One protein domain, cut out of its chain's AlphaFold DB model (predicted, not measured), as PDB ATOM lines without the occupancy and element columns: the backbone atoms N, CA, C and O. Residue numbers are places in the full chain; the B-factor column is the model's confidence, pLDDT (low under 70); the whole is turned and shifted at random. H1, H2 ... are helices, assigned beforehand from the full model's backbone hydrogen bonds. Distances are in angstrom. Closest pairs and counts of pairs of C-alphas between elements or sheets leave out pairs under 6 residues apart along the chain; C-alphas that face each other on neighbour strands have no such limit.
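This is residues 31 to 77 of the 77 residues of the protein "GuKc domain-containing protein" of Xanthomonadaceae bacterium (UniProt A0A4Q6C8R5). Three helices follow one another in a long, thin zigzag, with no core: H1 makes one long arm, the short H2 turns across the path at its end, and H3 turns again and leads out to the far tip. Before H1, residues 31 to 37 run out to the other tip, and H1 then folds back from there, while residues 69 to 77 stick out beyond the rest. The printed part has 47 residues, with three named helices in the order H1, H2, H3 and no named strand; the class is all helix. The whole is extended, with a radius of gyration of the C-alphas of 17.4 A, and its C-alphas span 55 by 16 by 12 A, a rod.

From the first printed residue, Tyr 31, a stretch without a named element leads to H1, residues 38 to 53, the longest helix of the domain with 16 residues. After H1, Leu 54 and Arg 55 form a tight link to H2, residues 56 to 62. H1 and H2 are close but not clearly touching, with 1 pair of C-alphas within 8 A; their closest C-alphas, those of Arg 53 and Gln 59, are 7.3 A apart. The lines of H1 and H2 are about perpendicular, at 73 degrees, and their centres are 19.9 A apart. His 63 alone makes the tight link from H2 to H3, residues 64 to 73. H2 and H3 are near each other, close but not clearly touching, with 1 pair of C-alphas within 8 A; their closest C-alphas, those of Val 60 and Ile 67, are 7.4 A apart. The lines of H2 and H3 are about perpendicular, at 85 degrees, and their centres are 13.2 A apart. H1 and H3 are apart, with no C-alpha of the one within 8 A of the other. No two helices form a hairpin. In the backbones of H1, H2 and H3, every pair of O of residue i and N of residue i+4 is within hydrogen-bond range.

The printed part begins with C-alpha 31 at (122.632, 73.290, 66.831). H1, residues 38 to 53, begins with the C-alpha of Phe 38 at (131.386, 60.440, 73.196) and measures 23.2 A from first to last C-alpha. H2, residues 56 to 62, runs from Arg 56 to Arg 62 and measures 9.7 A; its first C-alpha is at (109.989, 81.169, 78.461). H3, residues 64 to 73, runs from Tyr 64 to Glu 73, measures 14.6 A and ends with C-alpha 73 at (100.949, 88.454, 96.388).

The two C-alphas farthest apart in the domain, those of Glu 36 and Asp 76, are 55.1 A apart, and those of Tyr 31 and Ala 77, the first and last printed, are 44.8 A apart. Residues 69 to 77, of which 69 to 73 belong to H3, stand free; without them the body has 38 residues and spans 45 by 16 by 8 A. The printed part has no cut, and it ends at residue 77, the chain's last residue. Neither link between helices is long. The mean pLDDT of the printed part is 93.1, and the model's confidence is low, under 70, at residues 74 to 77.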
ATOM      1  N   TYR A  31     121.513  73.760  66.013       96.31
ATOM      2  CA  TYR A  31     122.632  73.290  66.831       96.31
ATOM      3  C   TYR A  31     123.493  72.288  66.063       96.31
ATOM      4  O   TYR A  31     122.974  71.437  65.340       96.31
ATOM      5  N   VAL A  32     124.804  72.340  66.300       96.19
ATOM      6  CA  VAL A  32     125.789  71.379  65.792       96.19
ATOM      7  C   VAL A  32     126.600  70.854  66.973       96.19
ATOM      8  O   VAL A  32     127.084  71.642  67.780       96.19
ATOM      9  N   ILE A  33     126.743  69.531  67.065       96.44
ATOM     10  CA  ILE A  33     127.563  68.842  68.072       96.44
ATOM     11  C   ILE A  33     128.723  68.165  67.353       96.44
ATOM     12  O   ILE A  33     128.506  67.386  66.422       96.44
ATOM     13  N   VAL A  34     129.949  68.431  67.800       95.81
ATOM     14  CA  VAL A  34     131.140  67.750  67.282       95.81
ATOM     15  C   VAL A  34     131.472  66.588  68.209       95.81
ATOM     16  O   VAL A  34     131.938  66.767  69.329       95.81
ATOM     17  N   ASN A  35     131.231  65.368  67.735       96.00
ATOM     18  CA  ASN A  35     131.456  64.158  68.521       96.00
ATOM     19  C   ASN A  35     132.931  63.712  68.488       96.00
ATOM     20  O   ASN A  35     133.269  62.738  67.817       96.00
ATOM     21  N   GLU A  36     133.807  64.441  69.189       95.00
ATOM     22  CA  GLU A  36     135.211  64.036  69.405       95.00
ATOM     23  C   GLU A  36     135.368  63.102  70.614       95.00
ATOM     24  O   GLU A  36     136.128  62.134  70.570       95.00
ATOM     25  N   VAL A  37     134.619  63.382  71.685       97.19
ATOM     26  CA  VAL A  37     134.533  62.574  72.907       97.19
ATOM     27  C   VAL A  37     133.067  62.228  73.129       97.19
ATOM     28  O   VAL A  37     132.223  63.117  73.237       97.19
ATOM     29  N   PHE A  38     132.763  60.931  73.185       95.62
ATOM     30  CA  PHE A  38     131.386  60.440  73.196       95.62
ATOM     31  C   PHE A  38     130.593  60.963  74.396       95.62
ATOM     32  O   PHE A  38     129.471  61.438  74.241       95.62
ATOM     33  N   GLU A  39     131.191  60.912  75.582       97.94
ATOM     34  CA  GLU A  39     130.589  61.390  76.822       97.94
ATOM     35  C   GLU A  39     130.245  62.882  76.726       97.94
ATOM     36  O   GLU A  39     129.122  63.274  77.040       97.94
ATOM     37  N   THR A  40     131.160  63.697  76.192       97.94
ATOM     38  CA  THR A  40     130.941  65.135  75.976       97.94
ATOM     39  C   THR A  40     129.804  65.392  74.991       97.94
ATOM     40  O   THR A  40     128.910  66.181  75.284       97.94
ATOM     41  N   ALA A  41     129.765  64.684  73.860       98.25
ATOM     42  CA  ALA A  41     128.700  64.849  72.871       98.25
ATOM     43  C   ALA A  41     127.312  64.504  73.442       98.25
ATOM     44  O   ALA A  41     126.313  65.155  73.122       98.25
ATOM     45  N   VAL A  42     127.239  63.490  74.311       98.38
ATOM     46  CA  VAL A  42     126.001  63.127  75.014       98.38
ATOM     47  C   VAL A  42     125.578  64.236  75.977       98.38
ATOM     48  O   VAL A  42     124.406  64.617  75.989       98.38
ATOM     49  N   GLU A  43     126.510  64.789  76.752       98.44
ATOM     50  CA  GLU A  43     126.232  65.897  77.672       98.44
ATOM     51  C   GLU A  43     125.754  67.158  76.937       98.44
ATOM     52  O   GLU A  43     124.768  67.784  77.349       98.44
ATOM     53  N   GLU A  44     126.384  67.505  75.815       98.44
ATOM     54  CA  GLU A  44     125.978  68.623  74.956       98.44
ATOM     55  C   GLU A  44     124.564  68.414  74.398       98.44
ATOM     56  O   GLU A  44     123.706  69.299  74.493       98.44
ATOM     57  N   MET A  45     124.266  67.207  73.910       97.94
ATOM     58  CA  MET A  45     122.935  66.845  73.418       97.94
ATOM     59  C   MET A  45     121.873  66.946  74.522       97.94
ATOM     60  O   MET A  45     120.816  67.556  74.324       97.94
ATOM     61  N   CYS A  46     122.145  66.398  75.709       98.25
ATOM     62  CA  CYS A  46     121.258  66.504  76.868       98.25
ATOM     63  C   CYS A  46     121.022  67.961  77.289       98.25
ATOM     64  O   CYS A  46     119.903  68.323  77.677       98.25
ATOM     65  N   SER A  47     122.047  68.806  77.181       98.31
ATOM     66  CA  SER A  47     121.970  70.227  77.519       98.31
ATOM     67  C   SER A  47     121.034  70.984  76.581       98.31
ATOM     68  O   SER A  47     120.200  71.754  77.058       98.31
ATOM     69  N   ILE A  48     121.064  70.697  75.275       98.25
ATOM     70  CA  ILE A  48     120.136  71.294  74.298       98.25
ATOM     71  C   ILE A  48     118.679  70.948  74.638       98.25
ATOM     72  O   ILE A  48     117.816  71.832  74.679       98.25
ATOM     73  N   PHE A  49     118.383  69.682  74.948       97.81
ATOM     74  CA  PHE A  49     117.027  69.282  75.350       97.81
ATOM     75  C   PHE A  49     116.601  69.877  76.689       97.81
ATOM     76  O   PHE A  49     115.425  70.185  76.893       97.81
ATOM     77  N   THR A  50     117.540  70.041  77.615       98.19
ATOM     78  CA  THR A  50     117.258  70.678  78.899       98.19
ATOM     79  C   THR A  50     116.940  72.155  78.695       98.19
ATOM     80  O   THR A  50     115.889  72.615  79.136       98.19
ATOM     81  N   ALA A  51     117.767  72.877  77.939       98.12
ATOM     82  CA  ALA A  51     117.566  74.287  77.629       98.12
ATOM     83  C   ALA A  51     116.260  74.538  76.857       98.12
ATOM     84  O   ALA A  51     115.534  75.486  77.162       98.12
ATOM     85  N   SER A  52     115.893  73.669  75.906       97.25
ATOM     86  CA  SER A  52     114.641  73.820  75.152       97.25
ATOM     87  C   SER A  52     113.401  73.746  76.054       97.25
ATOM     88  O   SER A  52     112.456  74.513  75.863       97.25
ATOM     89  N   ARG A  53     113.432  72.910  77.102       97.50
ATOM     90  CA  ARG A  53     112.373  72.819  78.125       97.50
ATOM     91  C   ARG A  53     112.313  74.039  79.043       97.50
ATOM     92  O   ARG A  53     111.292  74.241  79.700       97.50
ATOM     93  N   LEU A  54     113.382  74.828  79.115       97.88
ATOM     94  CA  LEU A  54     113.480  76.041  79.931       97.88
ATOM     95  C   LEU A  54     113.109  77.316  79.158       97.88
ATOM     96  O   LEU A  54     113.108  78.399  79.738       97.88
ATOM     97  N   ARG A  55     112.749  77.219  77.869       98.19
ATOM     98  CA  ARG A  55     112.256  78.367  77.094       98.19
ATOM     99  C   ARG A  55     111.055  79.013  77.791       98.19
ATOM    100  O   ARG A  55     110.158  78.317  78.267       98.19
ATOM    101  N   ARG A  56     111.015  80.352  77.787       97.81
ATOM    102  CA  ARG A  56     109.989  81.169  78.461       97.81
ATOM    103  C   ARG A  56     108.569  80.685  78.180       97.81
ATOM    104  O   ARG A  56     107.806  80.514  79.117       97.81
ATOM    105  N   GLU A  57     108.222  80.449  76.919       97.81
ATOM    106  CA  GLU A  57     106.870  80.019  76.531       97.81
ATOM    107  C   GLU A  57     106.486  78.682  77.177       97.81
ATOM    108  O   GLU A  57     105.408  78.562  77.756       97.81
ATOM    109  N   ALA A  58     107.402  77.709  77.170       97.75
ATOM    110  CA  ALA A  58     107.194  76.414  77.809       97.75
ATOM    111  C   ALA A  58     107.099  76.536  79.340       97.75
ATOM    112  O   ALA A  58     106.249  75.899  79.959       97.75
ATOM    113  N   GLN A  59     107.946  77.367  79.952       98.50
ATOM    114  CA  GLN A  59     107.964  77.583  81.401       98.50
ATOM    115  C   GLN A  59     106.724  78.334  81.894       98.50
ATOM    116  O   GLN A  59     106.120  77.914  82.876       98.50
ATOM    117  N   VAL A  60     106.295  79.384  81.189       97.88
ATOM    118  CA  VAL A  60     105.069  80.133  81.501       97.88
ATOM    119  C   VAL A  60     103.848  79.229  81.391       97.88
ATOM    120  O   VAL A  60     103.018  79.232  82.292       97.88
ATOM    121  N   ALA A  61     103.758  78.412  80.337       97.56
ATOM    122  CA  ALA A  61     102.665  77.457  80.198       97.56
ATOM    123  C   ALA A  61     102.679  76.401  81.320       97.56
ATOM    124  O   ALA A  61     101.647  76.131  81.929       97.56
ATOM    125  N   ARG A  62     103.848  75.825  81.633       98.06
ATOM    126  CA  ARG A  62     103.995  74.790  82.670       98.06
ATOM    127  C   ARG A  62     103.742  75.314  84.088       98.06
ATOM    128  O   ARG A  62     103.176  74.590  84.900       98.06
ATOM    129  N   HIS A  63     104.179  76.533  84.392       97.88
ATOM    130  CA  HIS A  63     104.150  77.118  85.737       97.88
ATOM    131  C   HIS A  63     103.147  78.270  85.874       97.88
ATOM    132  O   HIS A  63     103.269  79.077  86.793       97.88
ATOM    133  N   TYR A  64     102.138  78.333  84.999       97.44
ATOM    134  CA  TYR A  64     101.167  79.429  84.936       97.44
ATOM    135  C   TYR A  64     100.571  79.794  86.303       97.44
ATOM    136  O   TYR A  64     100.598  80.959  86.702       97.44
ATOM    137  N   SER A  65     100.075  78.799  87.047       97.00
ATOM    138  CA  SER A  65      99.429  79.028  88.346       97.00
ATOM    139  C   SER A  65     100.398  79.574  89.392       97.00
ATOM    140  O   SER A  65     100.043  80.484  90.133       97.00
ATOM    141  N   LEU A  66     101.629  79.054  89.426       97.19
ATOM    142  CA  LEU A  66     102.665  79.515  90.351       97.19
ATOM    143  C   LEU A  66     103.073  80.958  90.039       97.19
ATOM    144  O   LEU A  66     103.138  81.788  90.938       97.19
ATOM    145  N   ILE A  67     103.307  81.265  88.761       96.62
ATOM    146  CA  ILE A  67     103.675  82.613  88.317       96.62
ATOM    147  C   ILE A  67     102.549  83.605  88.637       96.62
ATOM    148  O   ILE A  67     102.818  84.686  89.146       96.62
ATOM    149  N   SER A  68     101.291  83.226  88.388       96.50
ATOM    150  CA  SER A  68     100.132  84.080  88.676       96.50
ATOM    151  C   SER A  68      99.987  84.369  90.172       96.50
ATOM    152  O   SER A  68      99.733  85.509  90.544       96.50
ATOM    153  N   ALA A  69     100.188  83.362  91.029       96.75
ATOM    154  CA  ALA A  69     100.125  83.529  92.480       96.75
ATOM    155  C   ALA A  69     101.212  84.486  93.000       96.75
ATOM    156  O   ALA A  69     100.899  85.430  93.720       96.75
ATOM    157  N   LEU A  70     102.465  84.304  92.567       95.69
ATOM    158  CA  LEU A  70     103.585  85.166  92.972       95.69
ATOM    159  C   LEU A  70     103.395  86.631  92.552       95.69
ATOM    160  O   LEU A  70     103.845  87.536  93.248       95.69
ATOM    161  N   LEU A  71     102.743  86.874  91.410       94.50
ATOM    162  CA  LEU A  71     102.443  88.228  90.943       94.50
ATOM    163  C   LEU A  71     101.263  88.867  91.689       94.50
ATOM    164  O   LEU A  71     101.251  90.085  91.835       94.50
ATOM    165  N   ALA A  72     100.302  88.070  92.161       91.12
ATOM    166  CA  ALA A  72      99.172  88.557  92.948       91.12
ATOM    167  C   ALA A  72      99.594  88.953  94.374       91.12
ATOM    168  O   ALA A  72      99.214  90.019  94.845       91.12
ATOM    169  N   GLU A  73     100.448  88.157  95.031       74.12
ATOM    170  CA  GLU A  73     100.949  88.454  96.388       74.12
ATOM    171  C   GLU A  73     101.776  89.751  96.462       74.12
ATOM    172  O   GLU A  73     101.841  90.390  97.508       74.12
ATOM    173  N   GLY A  74     102.386  90.177  95.351       60.88
ATOM    174  CA  GLY A  74     103.137  91.432  95.266       60.88
ATOM    175  C   GLY A  74     102.289  92.687  95.024       60.88
ATOM    176  O   GLY A  74     102.854  93.777  94.997       60.88
ATOM    177  N   GLN A  75     100.974  92.556  94.805       58.06
ATOM    178  CA  GLN A  75     100.058  93.687  94.573       58.06
ATOM    179  C   GLN A  75      99.296  94.127  95.834       58.06
ATOM    180  O   GLN A  75      98.681  95.192  95.816       58.06
ATOM    181  N   ASP A  76      99.375  93.348  96.918       54.28
ATOM    182  CA  ASP A  76      98.711  93.611  98.204       54.28
ATOM    183  C   ASP A  76      99.643  94.261  99.262       54.28
ATOM    184  O   ASP A  76      99.299  94.304 100.448       54.28
ATOM    185  N   ALA A  77     100.811  94.779  98.853       48.72
ATOM    186  CA  ALA A  77     101.770  95.523  99.688       48.72
ATOM    187  C   ALA A  77     101.994  96.948  99.158       48.72
ATOM    188  O   ALA A  77     102.111  97.870  99.998       48.72
TER     189      ALA A  77